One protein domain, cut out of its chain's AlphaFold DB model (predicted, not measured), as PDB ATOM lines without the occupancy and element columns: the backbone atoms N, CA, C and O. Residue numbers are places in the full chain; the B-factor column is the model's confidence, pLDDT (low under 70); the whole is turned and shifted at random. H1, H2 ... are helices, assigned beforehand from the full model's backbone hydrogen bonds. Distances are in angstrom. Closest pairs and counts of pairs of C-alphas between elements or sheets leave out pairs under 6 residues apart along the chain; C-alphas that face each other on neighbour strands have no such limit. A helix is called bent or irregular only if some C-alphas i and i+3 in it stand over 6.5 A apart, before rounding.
ATOM      1  N   ALA A 666     199.464 183.887 145.514       39.50
ATOM      2  CA  ALA A 666     199.387 185.131 144.744       39.50
ATOM      3  C   ALA A 666     198.910 184.936 143.287       39.50
ATOM      4  O   ALA A 666     198.379 185.867 142.697       39.50
ATOM      5  N   GLU A 667     199.044 183.733 142.718       39.53
ATOM      6  CA  GLU A 667     198.600 183.419 141.346       39.53
ATOM      7  C   GLU A 667     197.112 183.020 141.273       39.53
ATOM      8  O   GLU A 667     196.554 182.901 140.185       39.53
ATOM      9  N   ILE A 668     196.460 182.777 142.418       40.88
ATOM     10  CA  ILE A 668     195.115 182.169 142.494       40.88
ATOM     11  C   ILE A 668     194.022 183.198 142.823       40.88
ATOM     12  O   ILE A 668     192.845 182.954 142.571       40.88
ATOM     13  N   LEU A 669     194.398 184.361 143.355       44.72
ATOM     14  CA  LEU A 669     193.487 185.455 143.690       44.72
ATOM     15  C   LEU A 669     193.886 186.717 142.912       44.72
ATOM     16  O   LEU A 669     194.664 187.517 143.433       44.72
ATOM     17  N   PRO A 670     193.342 186.951 141.702       50.56
ATOM     18  CA  PRO A 670     193.271 188.318 141.181       50.56
ATOM     19  C   PRO A 670     192.492 189.194 142.177       50.56
ATOM     20  O   PRO A 670     191.740 188.667 143.003       50.56
ATOM     21  N   PRO A 671     192.579 190.527 142.097       58.38
ATOM     22  CA  PRO A 671     191.686 191.372 142.868       58.38
ATOM     23  C   PRO A 671     190.245 191.111 142.428       58.38
ATOM     24  O   PRO A 671     189.843 191.449 141.315       58.38
ATOM     25  N   GLY A 672     189.436 190.560 143.331       70.56
ATOM     26  CA  GLY A 672     188.002 190.780 143.255       70.56
ATOM     27  C   GLY A 672     187.716 192.281 143.294       70.56
ATOM     28  O   GLY A 672     188.489 193.022 143.912       70.56
ATOM     29  N   PRO A 673     186.613 192.744 142.684       86.12
ATOM     30  CA  PRO A 673     186.272 194.158 142.663       86.12
ATOM     31  C   PRO A 673     186.332 194.737 144.085       86.12
ATOM     32  O   PRO A 673     185.625 194.230 144.968       86.12
ATOM     33  N   PRO A 674     187.141 195.787 144.339       87.44
ATOM     34  CA  PRO A 674     187.379 196.297 145.692       87.44
ATOM     35  C   PRO A 674     186.086 196.623 146.445       87.44
ATOM     36  O   PRO A 674     185.988 196.402 147.649       87.44
ATOM     37  N   ILE A 675     185.051 197.062 145.722       89.38
ATOM     38  CA  ILE A 675     183.703 197.340 146.233       89.38
ATOM     39  C   ILE A 675     183.102 196.124 146.962       89.38
ATOM     40  O   ILE A 675     182.563 196.272 148.062       89.38
ATOM     41  N   LEU A 676     183.209 194.927 146.376       89.69
ATOM     42  CA  LEU A 676     182.634 193.694 146.916       89.69
ATOM     43  C   LEU A 676     183.422 193.204 148.136       89.69
ATOM     44  O   LEU A 676     182.835 192.862 149.164       89.69
ATOM     45  N   LEU A 677     184.754 193.259 148.058       91.19
ATOM     46  CA  LEU A 677     185.646 192.919 149.168       91.19
ATOM     47  C   LEU A 677     185.456 193.873 150.362       91.19
ATOM     48  O   LEU A 677     185.371 193.425 151.505       91.19
ATOM     49  N   ASN A 678     185.289 195.173 150.107       92.62
ATOM     50  CA  ASN A 678     185.025 196.182 151.136       92.62
ATOM     51  C   ASN A 678     183.653 195.996 151.794       92.62
ATOM     52  O   ASN A 678     183.547 196.123 153.017       92.62
ATOM     53  N   ALA A 679     182.617 195.652 151.019       91.44
ATOM     54  CA  ALA A 679     181.297 195.317 151.552       91.44
ATOM     55  C   ALA A 679     181.337 194.047 152.422       91.44
ATOM     56  O   ALA A 679     180.735 194.013 153.496       91.44
ATOM     57  N   LEU A 680     182.102 193.029 152.015       91.38
ATOM     58  CA  LEU A 680     182.267 191.794 152.781       91.38
ATOM     59  C   LEU A 680     183.053 192.008 154.086       91.38
ATOM     60  O   LEU A 680     182.644 191.518 155.139       91.38
ATOM     61  N   LEU A 681     184.142 192.783 154.047       94.00
ATOM     62  CA  LEU A 681     184.913 193.168 155.237       94.00
ATOM     63  C   LEU A 681     184.082 194.017 156.208       94.00
ATOM     64  O   LEU A 681     184.155 193.815 157.423       94.00
ATOM     65  N   GLU A 682     183.261 194.940 155.698       94.31
ATOM     66  CA  GLU A 682     182.298 195.692 156.507       94.31
ATOM     67  C   GLU A 682     181.288 194.761 157.189       94.31
ATOM     68  O   GLU A 682     181.112 194.842 158.407       94.31
ATOM     69  N   TRP A 683     180.679 193.846 156.433       92.31
ATOM     70  CA  TRP A 683     179.697 192.892 156.942       92.31
ATOM     71  C   TRP A 683     180.299 191.955 158.003       92.31
ATOM     72  O   TRP A 683     179.730 191.800 159.086       92.31
ATOM     73  N   MET A 684     181.500 191.413 157.775       93.00
ATOM     74  CA  MET A 684     182.226 190.605 158.766       93.00
ATOM     75  C   MET A 684     182.580 191.406 160.031       93.00
ATOM     76  O   MET A 684     182.484 190.889 161.145       93.00
ATOM     77  N   THR A 685     182.943 192.683 159.888       94.50
ATOM     78  CA  THR A 685     183.239 193.557 161.036       94.50
ATOM     79  C   THR A 685     181.988 193.821 161.877       94.50
ATOM     80  O   THR A 685     182.030 193.714 163.101       94.50
ATOM     81  N   ILE A 686     180.862 194.148 161.233       92.56
ATOM     82  CA  ILE A 686     179.609 194.523 161.908       92.56
ATOM     83  C   ILE A 686     178.924 193.308 162.550       92.56
ATOM     84  O   ILE A 686     178.390 193.424 163.651       92.56
ATOM     85  N   THR A 687     179.012 192.124 161.937       90.31
ATOM     86  CA  THR A 687     178.474 190.864 162.494       90.31
ATOM     87  C   THR A 687     179.267 190.302 163.684       90.31
ATOM     88  O   THR A 687     178.954 189.217 164.175       90.31
ATOM     89  N   GLY A 688     180.315 190.992 164.155       91.81
ATOM     90  CA  GLY A 688     181.194 190.494 165.221       91.81
ATOM     91  C   GLY A 688     182.089 189.325 164.785       91.81
ATOM     92  O   GLY A 688     182.644 188.615 165.623       91.81
ATOM     93  N   ARG A 689     182.248 189.120 163.472       92.50
ATOM     94  CA  ARG A 689     183.101 188.094 162.848       92.50
ATOM     95  C   ARG A 689     184.514 188.612 162.552       92.50
ATOM     96  O   ARG A 689     185.242 188.019 161.763       92.50
ATOM     97  N   ALA A 690     184.917 189.700 163.206       93.88
ATOM     98  CA  ALA A 690     186.207 190.346 163.003       93.88
ATOM     99  C   ALA A 690     187.420 189.444 163.340       93.88
ATOM    100  O   ALA A 690     188.463 189.603 162.709       93.88
ATOM    101  N   HIS A 691     187.266 188.451 164.228       93.50
ATOM    102  CA  HIS A 691     188.284 187.418 164.481       93.50
ATOM    103  C   HIS A 691     188.672 186.660 163.213       93.50
ATOM    104  O   HIS A 691     189.856 186.486 162.966       93.50
ATOM    105  N   PHE A 692     187.723 186.313 162.338       92.69
ATOM    106  CA  PHE A 692     188.053 185.652 161.072       92.69
ATOM    107  C   PHE A 692     188.915 186.540 160.160       92.69
ATOM    108  O   PHE A 692     189.777 186.024 159.451       92.69
ATOM    109  N   ILE A 693     188.734 187.868 160.196       94.06
ATOM    110  CA  ILE A 693     189.607 188.812 159.473       94.06
ATOM    111  C   ILE A 693     191.003 188.833 160.110       94.06
ATOM    112  O   ILE A 693     191.993 188.841 159.386       94.06
ATOM    113  N   ALA A 694     191.095 188.815 161.444       92.56
ATOM    114  CA  ALA A 694     192.365 188.792 162.172       92.56
ATOM    115  C   ALA A 694     193.137 187.470 161.988       92.56
ATOM    116  O   ALA A 694     194.347 187.486 161.800       92.56
ATOM    117  N   GLU A 695     192.450 186.329 161.989       91.62
ATOM    118  CA  GLU A 695     193.023 184.989 161.805       91.62
ATOM    119  C   GLU A 695     193.522 184.759 160.373       91.62
ATOM    120  O   GLU A 695     194.531 184.087 160.168       91.62
ATOM    121  N   ASN A 696     192.844 185.343 159.378       91.00
ATOM    122  CA  ASN A 696     193.205 185.247 157.959       91.00
ATOM    123  C   ASN A 696     193.947 186.500 157.456       91.00
ATOM    124  O   ASN A 696     194.100 186.699 156.250       91.00
ATOM    125  N   ILE A 697     194.428 187.349 158.366       90.44
ATOM    126  CA  ILE A 697     195.064 188.620 158.017       90.44
ATOM    127  C   ILE A 697     196.332 188.435 157.196       90.44
ATOM    128  O   ILE A 697     196.543 189.168 156.237       90.44
ATOM    129  N   ASP A 698     197.143 187.432 157.527       85.38
ATOM    130  CA  ASP A 698     198.378 187.137 156.807       85.38
ATOM    131  C   ASP A 698     198.074 186.625 155.390       85.38
ATOM    132  O   ASP A 698     198.898 186.782 154.500       85.38
ATOM    133  N   TYR A 699     196.870 186.093 155.146       85.31
ATOM    134  CA  TYR A 699     196.397 185.726 153.810       85.31
ATOM    135  C   TYR A 699     195.970 186.961 153.006       85.31
ATOM    136  O   TYR A 699     196.456 187.177 151.898       85.31
ATOM    137  N   LEU A 700     195.137 187.826 153.601       83.19
ATOM    138  CA  LEU A 700     194.749 189.119 153.017       83.19
ATOM    139  C   LEU A 700     195.969 190.024 152.753       83.19
ATOM    140  O   LEU A 700     195.981 190.787 151.792       83.19
ATOM    141  N   LEU A 701     197.000 189.924 153.596       80.81
ATOM    142  CA  LEU A 701     198.269 190.627 153.443       80.81
ATOM    143  C   LEU A 701     199.228 189.945 152.469       80.81
ATOM    144  O   LEU A 701     199.935 190.673 151.792       80.81
ATOM    145  N   ALA A 702     199.259 188.614 152.349       77.81
ATOM    146  CA  ALA A 702     200.103 187.924 151.365       77.81
ATOM    147  C   ALA A 702     199.706 188.272 149.922       77.81
ATOM    148  O   ALA A 702     200.574 188.423 149.067       77.81
ATOM    149  N   VAL A 703     198.411 188.494 149.668       65.81
ATOM    150  CA  VAL A 703     197.921 189.048 148.391       65.81
ATOM    151  C   VAL A 703     198.499 190.455 148.127       65.81
ATOM    152  O   VAL A 703     198.769 190.807 146.985       65.81
ATOM    153  N   ALA A 704     198.768 191.241 149.174       62.25
ATOM    154  CA  ALA A 704     199.362 192.582 149.101       62.25
ATOM    155  C   ALA A 704     200.873 192.632 149.448       62.25
ATOM    156  O   ALA A 704     201.428 193.718 149.633       62.25
ATOM    157  N   TYR A 705     201.538 191.482 149.614       73.56
ATOM    158  CA  TYR A 705     202.927 191.394 150.071       73.56
ATOM    159  C   TYR A 705     203.607 190.158 149.470       73.56
ATOM    160  O   TYR A 705     203.612 189.075 150.056       73.56
ATOM    161  N   VAL A 706     204.240 190.345 148.311       67.12
ATOM    162  CA  VAL A 706     205.146 189.359 147.714       67.12
ATOM    163  C   VAL A 706     206.574 189.892 147.838       67.12
ATOM    164  O   VAL A 706     206.943 190.877 147.208       67.12
ATOM    165  N   ASP A 707     207.388 189.235 148.668       64.62
ATOM    166  CA  ASP A 707     208.762 189.664 149.006       64.62
ATOM    167  C   ASP A 707     209.794 189.339 147.897       64.62
ATOM    168  O   ASP A 707     210.994 189.569 148.051       64.62
ATOM    169  N   SER A 708     209.353 188.773 146.765       73.31
ATOM    170  CA  SER A 708     210.223 188.501 145.617       73.31
ATOM    171  C   SER A 708     210.468 189.785 144.821       73.31
ATOM    172  O   SER A 708     209.546 190.542 144.531       73.31
ATOM    173  N   LYS A 709     211.721 190.041 144.420       74.31
ATOM    174  CA  LYS A 709     212.087 191.285 143.710       74.31
ATOM    175  C   LYS A 709     211.320 191.510 142.399       74.31
ATOM    176  O   LYS A 709     211.186 192.657 141.992       74.31
ATOM    177  N   SER A 710     210.848 190.445 141.750       77.25
ATOM    178  CA  SER A 710     209.995 190.517 140.559       77.25
ATOM    179  C   SER A 710     208.521 190.746 140.911       77.25
ATOM    180  O   SER A 710     207.922 191.667 140.373       77.25
ATOM    181  N   GLY A 711     207.959 189.987 141.861       85.25
ATOM    182  CA  GLY A 711     206.552 190.110 142.275       85.25
ATOM    183  C   GLY A 711     206.255 191.298 143.199       85.25
ATOM    184  O   GLY A 711     205.096 191.570 143.511       85.25
ATOM    185  N   PHE A 712     207.276 192.032 143.648       88.06
ATOM    186  CA  PHE A 712     207.100 193.218 144.486       88.06
ATOM    187  C   PHE A 712     206.333 194.334 143.765       88.06
ATOM    188  O   PHE A 712     205.533 195.021 144.396       88.06
ATOM    189  N   LYS A 713     206.537 194.507 142.449       90.31
ATOM    190  CA  LYS A 713     205.766 195.488 141.674       90.31
ATOM    191  C   LYS A 713     204.308 195.045 141.556       90.31
ATOM    192  O   LYS A 713     203.431 195.790 141.972       90.31
ATOM    193  N   ASP A 714     204.070 193.815 141.106       89.88
ATOM    194  CA  ASP A 714     202.721 193.280 140.895       89.88
ATOM    195  C   ASP A 714     201.902 193.262 142.198       89.88
ATOM    196  O   ASP A 714     200.724 193.617 142.211       89.88
ATOM    197  N   SER A 715     202.533 192.925 143.332       90.38
ATOM    198  CA  SER A 715     201.881 192.989 144.648       90.38
ATOM    199  C   SER A 715     201.655 194.418 145.154       90.38
ATOM    200  O   SER A 715     200.695 194.630 145.893       90.38
ATOM    201  N   LEU A 716     202.454 195.410 144.738       93.38
ATOM    202  CA  LEU A 716     202.165 196.828 144.984       93.38
ATOM    203  C   LEU A 716     201.068 197.379 144.063       93.38
ATOM    204  O   LEU A 716     200.236 198.145 144.545       93.38
ATOM    205  N   ASP A 717     201.024 196.983 142.789       92.94
ATOM    206  CA  ASP A 717     199.936 197.313 141.855       92.94
ATOM    207  C   ASP A 717     198.603 196.757 142.398       92.94
ATOM    208  O   ASP A 717     197.603 197.473 142.504       92.94
ATOM    209  N   LEU A 718     198.617 195.504 142.869       91.75
ATOM    210  CA  LEU A 718     197.493 194.844 143.533       91.75
ATOM    211  C   LEU A 718     197.113 195.529 144.857       91.75
ATOM    212  O   LEU A 718     195.942 195.843 145.073       91.75
ATOM    213  N   ALA A 719     198.087 195.851 145.712       94.25
ATOM    214  CA  ALA A 719     197.862 196.590 146.954       94.25
ATOM    215  C   ALA A 719     197.247 197.985 146.706       94.25
ATOM    216  O   ALA A 719     196.313 198.390 147.401       94.25
ATOM    217  N   ALA A 720     197.725 198.705 145.687       95.06
ATOM    218  CA  ALA A 720     197.177 199.992 145.266       95.06
ATOM    219  C   ALA A 720     195.739 199.860 144.733       95.06
ATOM    220  O   ALA A 720     194.913 200.734 145.006       95.06
ATOM    221  N   SER A 721     195.410 198.759 144.044       93.56
ATOM    222  CA  SER A 721     194.070 198.514 143.492       93.56
ATOM    223  C   SER A 721     192.967 198.373 144.556       93.56
ATOM    224  O   SER A 721     191.824 198.743 144.295       93.56
ATOM    225  N   PHE A 722     193.285 197.915 145.776       94.31
ATOM    226  CA  PHE A 722     192.286 197.749 146.846       94.31
ATOM    227  C   PHE A 722     191.725 199.072 147.404       94.31
ATOM    228  O   PHE A 722     190.635 199.091 147.986       94.31
ATOM    229  N   GLY A 723     192.444 200.185 147.229       95.31
ATOM    230  CA  GLY A 723     192.009 201.507 147.678       95.31
ATOM    231  C   GLY A 723     192.066 201.738 149.201       95.31
ATOM    232  O   GLY A 723     192.363 200.834 149.989       95.31
ATOM    233  N   PRO A 724     191.749 202.964 149.662       96.06
ATOM    234  CA  PRO A 724     191.897 203.351 151.067       96.06
ATOM    235  C   PRO A 724     190.831 202.716 151.971       96.06
ATOM    236  O   PRO A 724     191.094 202.452 153.148       96.06
ATOM    237  N   GLU A 725     189.635 202.450 151.431       95.00
ATOM    238  CA  GLU A 725     188.538 201.830 152.178       95.00
ATOM    239  C   GLU A 725     188.918 200.439 152.689       95.00
ATOM    240  O   GLU A 725     188.677 200.150 153.858       95.00
ATOM    241  N   PHE A 726     189.562 199.605 151.866       95.75
ATOM    242  CA  PHE A 726     189.996 198.254 152.235       95.75
ATOM    243  C   PHE A 726     190.848 198.263 153.508       95.75
ATOM    244  O   PHE A 726     190.511 197.629 154.514       95.75
ATOM    245  N   TYR A 727     191.902 199.079 153.508       96.38
ATOM    246  CA  TYR A 727     192.788 199.240 154.657       96.38
ATOM    247  C   TYR A 727     192.058 199.810 155.879       96.38
ATOM    248  O   TYR A 727     192.257 199.326 156.996       96.38
ATOM    249  N   GLN A 728     191.152 200.775 155.684       96.06
ATOM    250  CA  GLN A 728     190.308 201.303 156.757       96.06
ATOM    251  C   GLN A 728     189.401 200.217 157.369       96.06
ATOM    252  O   GLN A 728     189.263 200.159 158.594       96.06
ATOM    253  N   ARG A 729     188.796 199.346 156.546       95.88
ATOM    254  CA  ARG A 729     187.936 198.244 157.007       95.88
ATOM    255  C   ARG A 729     188.722 197.209 157.801       95.88
ATOM    256  O   ARG A 729     188.267 196.846 158.881       95.88
ATOM    257  N   ILE A 730     189.902 196.788 157.339       96.38
ATOM    258  CA  ILE A 730     190.712 195.795 158.064       96.38
ATOM    259  C   ILE A 730     191.231 196.363 159.394       96.38
ATOM    260  O   ILE A 730     191.121 195.694 160.421       96.38
ATOM    261  N   ILE A 731     191.725 197.608 159.432       96.62
ATOM    262  CA  ILE A 731     192.169 198.231 160.694       96.62
ATOM    263  C   ILE A 731     191.000 198.326 161.690       96.62
ATOM    264  O   ILE A 731     191.164 197.993 162.865       96.62
ATOM    265  N   LYS A 732     189.800 198.697 161.220       96.06
ATOM    266  CA  LYS A 732     188.581 198.715 162.045       96.06
ATOM    267  C   LYS A 732     188.153 197.313 162.501       96.06
ATOM    268  O   LYS A 732     187.716 197.165 163.638       96.06
ATOM    269  N   ALA A 733     188.306 196.283 161.668       96.19
ATOM    270  CA  ALA A 733     188.054 194.897 162.063       96.19
ATOM    271  C   ALA A 733     188.962 194.484 163.229       96.19
ATOM    272  O   ALA A 733     188.474 194.070 164.277       96.19
ATOM    273  N   LEU A 734     190.274 194.700 163.104       96.06
ATOM    274  CA  LEU A 734     191.229 194.395 164.173       96.06
ATOM    275  C   LEU A 734     190.943 195.145 165.480       96.06
ATOM    276  O   LEU A 734     191.180 194.597 166.558       96.06
ATOM    277  N   GLN A 735     190.443 196.380 165.379       95.44
ATOM    278  CA  GLN A 735     190.067 197.227 166.512       95.44
ATOM    279  C   GLN A 735     188.860 196.650 167.269       95.44
ATOM    280  O   GLN A 735     188.825 196.709 168.498       95.44
ATOM    281  N   VAL A 736     187.892 196.087 166.536       94.88
ATOM    282  CA  VAL A 736     186.691 195.424 167.075       94.88
ATOM    283  C   VAL A 736     187.013 194.045 167.658       94.88
ATOM    284  O   VAL A 736     186.420 193.671 168.663       94.88
ATOM    285  N   ASP A 737     187.937 193.308 167.043       94.31
ATOM    286  CA  ASP A 737     188.261 191.925 167.398       94.31
ATOM    287  C   ASP A 737     189.002 191.774 168.744       94.31
ATOM    288  O   ASP A 737     188.429 191.371 169.755       94.31
ATOM    289  N   GLY A 738     190.295 192.111 168.761       85.94
ATOM    290  CA  GLY A 738     191.195 191.873 169.895       85.94
ATOM    291  C   GLY A 738     191.551 193.136 170.680       85.94
ATOM    292  O   GLY A 738     192.370 193.089 171.606       85.94
ATOM    293  N   GLY A 739     191.001 194.289 170.284       86.00
ATOM    294  CA  GLY A 739     191.444 195.596 170.760       86.00
ATOM    295  C   GLY A 739     192.969 195.711 170.677       86.00
ATOM    296  O   GLY A 739     193.578 195.381 169.663       86.00
ATOM    297  N   PHE A 740     193.612 196.113 171.777       88.19
ATOM    298  CA  PHE A 740     195.059 196.353 171.831       88.19
ATOM    299  C   PHE A 740     195.950 195.169 171.393       88.19
ATOM    300  O   PHE A 740     197.056 195.415 170.915       88.19
ATOM    301  N   ILE A 741     195.498 193.912 171.517       91.56
ATOM    302  CA  ILE A 741     196.301 192.728 171.146       91.56
ATOM    303  C   ILE A 741     196.698 192.780 169.662       91.56
ATOM    304  O   ILE A 741     197.835 192.473 169.307       91.56
ATOM    305  N   ASN A 742     195.797 193.275 168.811       94.75
ATOM    306  CA  ASN A 742     195.987 193.316 167.365       94.75
ATOM    307  C   ASN A 742     196.702 194.594 166.873       94.75
ATOM    308  O   ASN A 742     196.828 194.789 165.664       94.75
ATOM    309  N   LEU A 743     197.217 195.457 167.767       94.88
ATOM    310  CA  LEU A 743     197.867 196.717 167.365       94.88
ATOM    311  C   LEU A 743     199.065 196.473 166.434       94.88
ATOM    312  O   LEU A 743     199.191 197.145 165.418       94.88
ATOM    313  N   GLY A 744     199.895 195.466 166.721       93.69
ATOM    314  CA  GLY A 744     201.042 195.131 165.868       93.69
ATOM    315  C   GLY A 744     200.652 194.626 164.470       93.69
ATOM    316  O   GLY A 744     201.440 194.747 163.537       93.69
ATOM    317  N   PHE A 745     199.439 194.087 164.298       94.75
ATOM    318  CA  PHE A 745     198.891 193.770 162.975       94.75
ATOM    319  C   PHE A 745     198.373 195.032 162.274       94.75
ATOM    320  O   PHE A 745     198.663 195.230 161.095       94.75
ATOM    321  N   ALA A 746     197.688 195.923 162.998       95.50
ATOM    322  CA  ALA A 746     197.224 197.205 162.464       95.50
ATOM    323  C   ALA A 746     198.393 198.102 162.002       95.50
ATOM    324  O   ALA A 746     198.312 198.702 160.934       95.50
ATOM    325  N   GLU A 747     199.505 198.132 162.742       95.25
ATOM    326  CA  GLU A 747     200.752 198.820 162.364       95.25
ATOM    327  C   GLU A 747     201.396 198.225 161.092       95.25
ATOM    328  O   GLU A 747     201.874 198.967 160.225       95.25
ATOM    329  N   ARG A 748     201.368 196.891 160.929       94.81
ATOM    330  CA  ARG A 748     201.834 196.225 159.697       94.81
ATOM    331  C   ARG A 748     200.951 196.566 158.498       94.81
ATOM    332  O   ARG A 748     201.485 196.976 157.471       94.81
ATOM    333  N   ILE A 749     199.627 196.474 158.638       95.44
ATOM    334  CA  ILE A 749     198.683 196.887 157.586       95.44
ATOM    335  C   ILE A 749     198.898 198.348 157.223       95.44
ATOM    336  O   ILE A 749     198.981 198.660 156.044       95.44
ATOM    337  N   TRP A 750     199.037 199.234 158.209       96.25
ATOM    338  CA  TRP A 750     199.297 200.650 157.971       96.25
ATOM    339  C   TRP A 750     200.548 200.880 157.115       96.25
ATOM    340  O   TRP A 750     200.546 201.707 156.208       96.25
ATOM    341  N   SER A 751     201.599 200.095 157.356       95.19
ATOM    342  CA  SER A 751     202.859 200.151 156.603       95.19
ATOM    343  C   SER A 751     202.744 199.576 155.180       95.19
ATOM    344  O   SER A 751     203.475 199.994 154.281       95.19
ATOM    345  N   VAL A 752     201.831 198.629 154.938       95.25
ATOM    346  CA  VAL A 752     201.452 198.186 153.580       95.25
ATOM    347  C   VAL A 752     200.619 199.268 152.896       95.25
ATOM    348  O   VAL A 752     200.974 199.714 151.811       95.25
ATOM    349  N   ALA A 753     199.585 199.761 153.573       96.06
ATOM    350  CA  ALA A 753     198.672 200.784 153.092       96.06
ATOM    351  C   ALA A 753     199.402 202.075 152.689       96.06
ATOM    352  O   ALA A 753     199.085 202.652 151.658       96.06
ATOM    353  N   LYS A 754     200.416 202.510 153.453       96.69
ATOM    354  CA  LYS A 754     201.247 203.683 153.126       96.69
ATOM    355  C   LYS A 754     202.111 203.487 151.877       96.69
ATOM    356  O   LYS A 754     202.353 204.449 151.154       96.69
ATOM    357  N   ARG A 755     202.561 202.257 151.603       96.12
ATOM    358  CA  ARG A 755     203.273 201.925 150.356       96.12
ATOM    359  C   ARG A 755     202.307 201.844 149.175       96.12
ATOM    360  O   ARG A 755     202.616 202.400 148.132       96.12
ATOM    361  N   ALA A 756     201.130 201.246 149.363       95.94
ATOM    362  CA  ALA A 756     200.055 201.219 148.372       95.94
ATOM    363  C   ALA A 756     199.548 202.631 148.013       95.94
ATOM    364  O   ALA A 756     199.370 202.937 146.840       95.94
ATOM    365  N   GLU A 757     199.404 203.514 149.009       96.75
ATOM    366  CA  GLU A 757     199.092 204.938 148.837       96.75
ATOM    367  C   GLU A 757     200.143 205.598 147.936       96.75
ATOM    368  O   GLU A 757     199.806 206.057 146.846       96.75
ATOM    369  N   ALA A 758     201.422 205.574 148.330       96.25
ATOM    370  CA  ALA A 758     202.517 206.155 147.548       96.25
ATOM    371  C   ALA A 758     202.622 205.570 146.125       96.25
ATOM    372  O   ALA A 758     202.891 206.301 145.172       96.25
ATOM    373  N   HIS A 759     202.365 204.270 145.969       95.88
ATOM    374  CA  HIS A 759     202.372 203.593 144.675       95.88
ATOM    375  C   HIS A 759     201.189 204.008 143.788       95.88
ATOM    376  O   HIS A 759     201.386 204.246 142.600       95.88
ATOM    377  N   SER A 760     199.993 204.225 144.352       95.94
ATOM    378  CA  SER A 760     198.843 204.769 143.606       95.94
ATOM    379  C   SER A 760     199.135 206.158 143.016       95.94
ATOM    380  O   SER A 760     198.769 206.438 141.874       95.94
ATOM    381  N   TRP A 761     199.883 207.003 143.740       96.00
ATOM    382  CA  TRP A 761     200.372 208.286 143.221       96.00
ATOM    383  C   TRP A 761     201.435 208.108 142.135       96.00
ATOM    384  O   TRP A 761     201.398 208.822 141.137       96.00
ATOM    385  N   ALA A 762     202.354 207.150 142.286       94.94
ATOM    386  CA  ALA A 762     203.367 206.864 141.271       94.94
ATOM    387  C   ALA A 762     202.741 206.395 139.944       94.94
ATOM    388  O   ALA A 762     203.120 206.901 138.889       94.94
ATOM    389  N   ILE A 763     201.744 205.503 139.994       93.00
ATOM    390  CA  ILE A 763     200.984 205.059 138.815       93.00
ATOM    391  C   ILE A 763     200.261 206.243 138.167       93.00
ATOM    392  O   ILE A 763     200.406 206.457 136.969       93.00
ATOM    393  N   ALA A 764     199.544 207.057 138.948       92.12
ATOM    394  CA  ALA A 764     198.805 208.208 138.423       92.12
ATOM    395  C   ALA A 764     199.700 209.305 137.815       92.12
ATOM    396  O   ALA A 764     199.262 210.056 136.943       92.12
ATOM    397  N   LEU A 765     200.952 209.420 138.268       92.12
ATOM    398  CA  LEU A 765     201.947 210.309 137.665       92.12
ATOM    399  C   LEU A 765     202.545 209.718 136.380       92.12
ATOM    400  O   LEU A 765     202.793 210.472 135.443       92.12
ATOM    401  N   GLN A 766     202.731 208.396 136.315       91.12
ATOM    402  CA  GLN A 766     203.192 207.697 135.109       91.12
ATOM    403  C   GLN A 766     202.130 207.706 134.004       91.12
ATOM    404  O   GLN A 766     202.441 208.054 132.875       91.12
ATOM    405  N   THR A 767     200.857 207.431 134.304       88.00
ATOM    406  CA  THR A 767     199.794 207.509 133.284       88.00
ATOM    407  C   THR A 767     199.600 208.933 132.760       88.00
ATOM    408  O   THR A 767     199.264 209.127 131.595       88.00
ATOM    409  N   ARG A 768     199.879 209.956 133.581       83.62
ATOM    410  CA  ARG A 768     199.792 211.361 133.169       83.62
ATOM    411  C   ARG A 768     200.844 211.775 132.130       83.62
ATOM    412  O   ARG A 768     200.562 212.709 131.377       83.62
ATOM    413  N   SER A 769     202.015 211.128 132.046       81.38
ATOM    414  CA  SER A 769     203.007 211.478 131.010       81.38
ATOM    415  C   SER A 769     202.535 211.144 129.594       81.38
ATOM    416  O   SER A 769     202.978 211.786 128.646       81.38
ATOM    417  N   ASP A 770     201.575 210.230 129.456       77.69
ATOM    418  CA  ASP A 770     201.059 209.769 128.163       77.69
ATOM    419  C   ASP A 770     199.946 210.686 127.607       77.69
ATOM    420  O   ASP A 770     199.272 210.367 126.626       77.69
ATOM    421  N   GLY A 771     199.719 211.846 128.239       78.06
ATOM    422  CA  GLY A 771     198.803 212.891 127.765       78.06
ATOM    423  C   GLY A 771     197.312 212.554 127.873       78.06
ATOM    424  O   GLY A 771     196.468 213.384 127.533       78.06
ATOM    425  N   ARG A 772     196.961 211.367 128.372       66.81
ATOM    426  CA  ARG A 772     195.591 210.964 128.703       66.81
ATOM    427  C   ARG A 772     195.561 210.438 130.126       66.81
ATOM    428  O   ARG A 772     196.422 209.659 130.514       66.81
ATOM    429  N   TRP A 773     194.516 210.784 130.873       62.47
ATOM    430  CA  TRP A 773     194.126 209.984 132.031       62.47
ATOM    431  C   TRP A 773     193.625 208.640 131.504       62.47
ATOM    432  O   TRP A 773     192.445 208.483 131.207       62.47
ATOM    433  N   ALA A 774     194.546 207.699 131.296       55.12
ATOM    434  CA  ALA A 774     194.182 206.328 131.002       55.12
ATOM    435  C   ALA A 774     193.299 205.821 132.148       55.12
ATOM    436  O   ALA A 774     193.651 205.980 133.319       55.12
ATOM    437  N   GLU A 775     192.163 205.211 131.812       56.88
ATOM    438  CA  GLU A 775     191.296 204.508 132.760       56.88
ATOM    439  C   GLU A 775     191.975 203.198 133.189       56.88
ATOM    440  O   GLU A 775     191.503 202.097 132.911       56.88
ATOM    441  N   THR A 776     193.153 203.301 133.810       55.47
ATOM    442  CA  THR A 776     193.867 202.133 134.307       55.47
ATOM    443  C   THR A 776     193.016 201.446 135.374       55.47
ATOM    444  O   THR A 776     192.490 202.119 136.262       55.47
ATOM    445  N   PRO A 777     192.901 200.105 135.344       57.38
ATOM    446  CA  PRO A 777     192.136 199.367 136.349       57.38
ATOM    447  C   PRO A 777     192.723 199.534 137.759       57.38
ATOM    448  O   PRO A 777     192.009 199.404 138.752       57.38
ATOM    449  N   VAL A 778     194.011 199.888 137.858       63.00
ATOM    450  CA  VAL A 778     194.586 200.473 139.072       63.00
ATOM    451  C   VAL A 778     194.153 201.941 139.121       63.00
ATOM    452  O   VAL A 778     194.654 202.768 138.359       63.00
ATOM    453  N   GLY A 779     193.132 202.205 139.941       68.69
ATOM    454  CA  GLY A 779     192.307 203.413 139.863       68.69
ATOM    455  C   GLY A 779     192.962 204.717 140.331       68.69
ATOM    456  O   GLY A 779     194.167 204.808 140.550       68.69
ATOM    457  N   GLN A 780     192.119 205.746 140.492       87.00
ATOM    458  CA  GLN A 780     192.524 207.112 140.850       87.00
ATOM    459  C   GLN A 780     193.496 207.157 142.047       87.00
ATOM    460  O   GLN A 780     193.295 206.413 143.013       87.00
ATOM    461  N   PRO A 781     194.499 208.061 142.033       94.62
ATOM    462  CA  PRO A 781     195.423 208.213 143.149       94.62
ATOM    463  C   PRO A 781     194.647 208.577 144.411       94.62
ATOM    464  O   PRO A 781     193.816 209.489 144.411       94.62
ATOM    465  N   TRP A 782     194.912 207.856 145.492       95.75
ATOM    466  CA  TRP A 782     194.126 207.953 146.714       95.75
ATOM    467  C   TRP A 782     194.994 208.288 147.921       95.75
ATOM    468  O   TRP A 782     196.220 208.209 147.885       95.75
ATOM    469  N   SER A 783     194.355 208.700 149.017       96.06
ATOM    470  CA  SER A 783     195.044 208.965 150.281       96.06
ATOM    471  C   SER A 783     194.374 208.252 151.449       96.06
ATOM    472  O   SER A 783     193.162 208.035 151.460       96.06
ATOM    473  N   LEU A 784     195.152 207.918 152.476       94.88
ATOM    474  CA  LEU A 784     194.679 207.244 153.688       94.88
ATOM    475  C   LEU A 784     193.927 208.169 154.655       94.88
ATOM    476  O   LEU A 784     193.817 207.847 155.838       94.88
ATOM    477  N   GLY A 785     193.421 209.322 154.203       91.94
ATOM    478  CA  GLY A 785     192.837 210.370 155.053       91.94
ATOM    479  C   GLY A 785     191.886 209.832 156.130       91.94
ATOM    480  O   GLY A 785     192.104 210.069 157.318       91.94
ATOM    481  N   SER A 786     190.911 209.005 155.741       85.38
ATOM    482  CA  SER A 786     189.946 208.373 156.653       85.38
ATOM    483  C   SER A 786     190.529 207.248 157.525       85.38
ATOM    484  O   SER A 786     190.065 207.030 158.646       85.38
ATOM    485  N   ALA A 787     191.552 206.534 157.047       87.06
ATOM    486  CA  ALA A 787     192.147 205.380 157.721       87.06
ATOM    487  C   ALA A 787     193.047 205.756 158.917       87.06
ATOM    488  O   ALA A 787     193.249 204.932 159.811       87.06
ATOM    489  N   HIS A 788     193.520 207.008 158.994       91.50
ATOM    490  CA  HIS A 788     194.240 207.516 160.171       91.50
ATOM    491  C   HIS A 788     193.373 207.475 161.444       91.50
ATOM    492  O   HIS A 788     193.901 207.258 162.534       91.50
ATOM    493  N   VAL A 789     192.050 207.674 161.328       92.94
ATOM    494  CA  VAL A 789     191.151 207.776 162.492       92.94
ATOM    495  C   VAL A 789     191.030 206.437 163.241       92.94
ATOM    496  O   VAL A 789     191.376 206.430 164.424       92.94
ATOM    497  N   PRO A 790     190.673 205.294 162.610       91.31
ATOM    498  CA  PRO A 790     190.685 203.991 163.283       91.31
ATOM    499  C   PRO A 790     192.031 203.637 163.920       91.31
ATOM    500  O   PRO A 790     192.060 203.118 165.032       91.31
ATOM    501  N   LEU A 791     193.158 203.957 163.269       93.06
ATOM    502  CA  LEU A 791     194.485 203.685 163.830       93.06
ATOM    503  C   LEU A 791     194.774 204.541 165.080       93.06
ATOM    504  O   LEU A 791     195.283 204.033 166.079       93.06
ATOM    505  N   MET A 792     194.414 205.827 165.065       93.31
ATOM    506  CA  MET A 792     194.545 206.706 166.233       93.31
ATOM    507  C   MET A 792     193.628 206.285 167.388       93.31
ATOM    508  O   MET A 792     194.046 206.305 168.548       93.31
ATOM    509  N   GLU A 793     192.405 205.839 167.094       92.56
ATOM    510  CA  GLU A 793     191.524 205.221 168.090       92.56
ATOM    511  C   GLU A 793     192.141 203.941 168.672       92.56
ATOM    512  O   GLU A 793     192.087 203.731 169.886       92.56
ATOM    513  N   PHE A 794     192.795 203.126 167.841       91.44
ATOM    514  CA  PHE A 794     193.536 201.933 168.251       91.44
ATOM    515  C   PHE A 794     194.636 202.259 169.272       91.44
ATOM    516  O   PHE A 794     194.701 201.650 170.346       91.44
ATOM    517  N   TYR A 795     195.470 203.265 168.984       93.38
ATOM    518  CA  TYR A 795     196.497 203.739 169.915       93.38
ATOM    519  C   TYR A 795     195.888 204.286 171.215       93.38
ATOM    520  O   TYR A 795     196.388 203.991 172.306       93.38
ATOM    521  N   ALA A 796     194.783 205.032 171.131       91.75
ATOM    522  CA  ALA A 796     194.085 205.564 172.301       91.75
ATOM    523  C   ALA A 796     193.496 204.451 173.191       91.75
ATOM    524  O   ALA A 796     193.612 204.513 174.420       91.75
ATOM    525  N   LEU A 797     192.914 203.405 172.593       89.06
ATOM    526  CA  LEU A 797     192.456 202.198 173.291       89.06
ATOM    527  C   LEU A 797     193.628 201.457 173.948       89.06
ATOM    528  O   LEU A 797     193.545 201.088 175.121       89.06
ATOM    529  N   GLY A 798     194.751 201.322 173.239       87.00
ATOM    530  CA  GLY A 798     195.985 200.751 173.777       87.00
ATOM    531  C   GLY A 798     196.519 201.500 174.996       87.00
ATOM    532  O   GLY A 798     196.879 200.881 176.000       87.00
ATOM    533  N   HIS A 799     196.511 202.834 174.966       84.81
ATOM    534  CA  HIS A 799     196.930 203.642 176.110       84.81
ATOM    535  C   HIS A 799     195.990 203.474 177.317       84.81
ATOM    536  O   HIS A 799     196.465 203.373 178.448       84.81
ATOM    537  N   LYS A 800     194.666 203.387 177.099       84.88
ATOM    538  CA  LYS A 800     193.688 203.104 178.170       84.88
ATOM    539  C   LYS A 800     193.928 201.732 178.811       84.88
ATOM    540  O   LYS A 800     194.045 201.654 180.032       84.88
ATOM    541  N   MET A 801     194.091 200.676 178.007       79.25
ATOM    542  CA  MET A 801     194.391 199.318 178.491       79.25
ATOM    543  C   MET A 801     195.674 199.283 179.339       79.25
ATOM    544  O   MET A 801     195.663 198.790 180.467       79.25
ATOM    545  N   ARG A 802     196.770 199.884 178.848       80.38
ATOM    546  CA  ARG A 802     198.045 199.958 179.588       80.38
ATOM    547  C   ARG A 802     197.971 200.818 180.854       80.38
ATOM    548  O   ARG A 802     198.792 200.626 181.746       80.38
ATOM    549  N   ALA A 803     197.047 201.779 180.941       78.75
ATOM    550  CA  ALA A 803     196.830 202.567 182.153       78.75
ATOM    551  C   ALA A 803     196.119 201.746 183.240       78.75
ATOM    552  O   ALA A 803     196.548 201.780 184.390       78.75
ATOM    553  N   VAL A 804     195.101 200.960 182.864       78.44
ATOM    554  CA  VAL A 804     194.361 200.062 183.775       78.44
ATOM    555  C   VAL A 804     195.228 198.896 184.265       78.44
ATOM    556  O   VAL A 804     195.108 198.484 185.413       78.44
ATOM    557  N   GLN A 805     196.141 198.383 183.433       66.81
ATOM    558  CA  GLN A 805     197.036 197.275 183.797       66.81
ATOM    559  C   GLN A 805     198.251 197.670 184.658       66.81
ATOM    560  O   GLN A 805     199.061 196.802 184.988       66.81
ATOM    561  N   ARG A 806     198.426 198.945 185.040       46.34
ATOM    562  CA  ARG A 806     199.493 199.292 185.990       46.34
ATOM    563  C   ARG A 806     199.134 198.736 187.371       46.34
ATOM    564  O   ARG A 806     198.074 199.095 187.883       46.34
TER     565      ARG A 806
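Overview. This is residues 666 to 806 of the 1015 residues of an uncharacterized protein of Tulasnella calospora MUT 4182 (UniProt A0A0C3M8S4). Three helices, H5, H6 and H7, lie side by side in an up-and-down bundle, each running against the one before it in the chain, with the far part of the long H6 and the end of H7 reaching out in opposite directions along the longest axis. On the side away from H7, H1 runs alongside H5, H2 crosses H5 and H3 is near H6, while H4 crosses H6. The printed part has 141 residues with seven named helices, H1 to H7 in order, and no named strand; its class is all helix. It is compact, with a radius of gyration of the C-alphas of 16.1 A, and spans 58 by 29 by 28 A.

Along the chain. H1, residues 674 to 686, begins at C-alpha 674 (187.379, 196.297, 145.692) and is 18.1 A long from first to last C-alpha. H2 is residues 690 to 695 and H3 is residues 697 to 702. H4, residues 711 to 721, measures 15.1 A. H5, residues 723 to 737, measures 22.2 A. H6, residues 739 to 769, is the longest helix, 44.3 A, and ends at C-alpha 769 (203.007, 211.478, 131.010). It has a kink of 41 degrees near residue 746 and is irregular, with C-alphas 741 and 744 7.5 A apart. H7, residues 788 to 804, measures 24.8 A and ends at C-alpha 804 (194.361, 200.062, 183.775).

Arrangement. H5 is the hub, touching H1, H2, H6 and H7. H5 and H6 form a helical hairpin, opposite ways at a shallow tilt of 1 degree; their closest C-alphas, of Ile 731 and Ala 746, are 5.5 A apart. H6 and H7 form another, at 18 degrees, in which H6 touches H7 with residues 739 to 746 alone; the closest C-alphas, of Phe 740 and Gly 798, are 4.9 A apart. H1 touches H5 at a shallow tilt of 15 degrees, the same way, with the C-alphas of Thr 685 and Ala 733 closest at 5.1 A. H2 is about perpendicular to H5 at 84 degrees and touches it, the C-alphas of Ala 690 and Ala 733 closest at 5.0 A. H4 touches residues 752 to 760 of H6 at 87 degrees, about perpendicular, with the C-alphas of Ala 720 and Ala 756 closest at 4.4 A. H3 is close to H6 but not clearly touching, the closest C-alphas, of Leu 701 and Ile 749, being 7.5 A apart. H1 and H7 are apart. Every O i to N i+4 pair is within hydrogen-bond range in H1, H2, H3, H4 and H7; in H5 10 of 11 are, in H6 22 of 27.

Size, cuts and confidence. The two C-alphas farthest apart, of Gly 771 and Arg 806, are 59.8 A apart. The printed part has no cut. The link from H6 to H7, residues 770 to 787, is long. The mean pLDDT of the printed part is 85.9; residues 666 to 671, 703 to 704, 706 to 707, 772 to 779 and 805 to 806 are under 70.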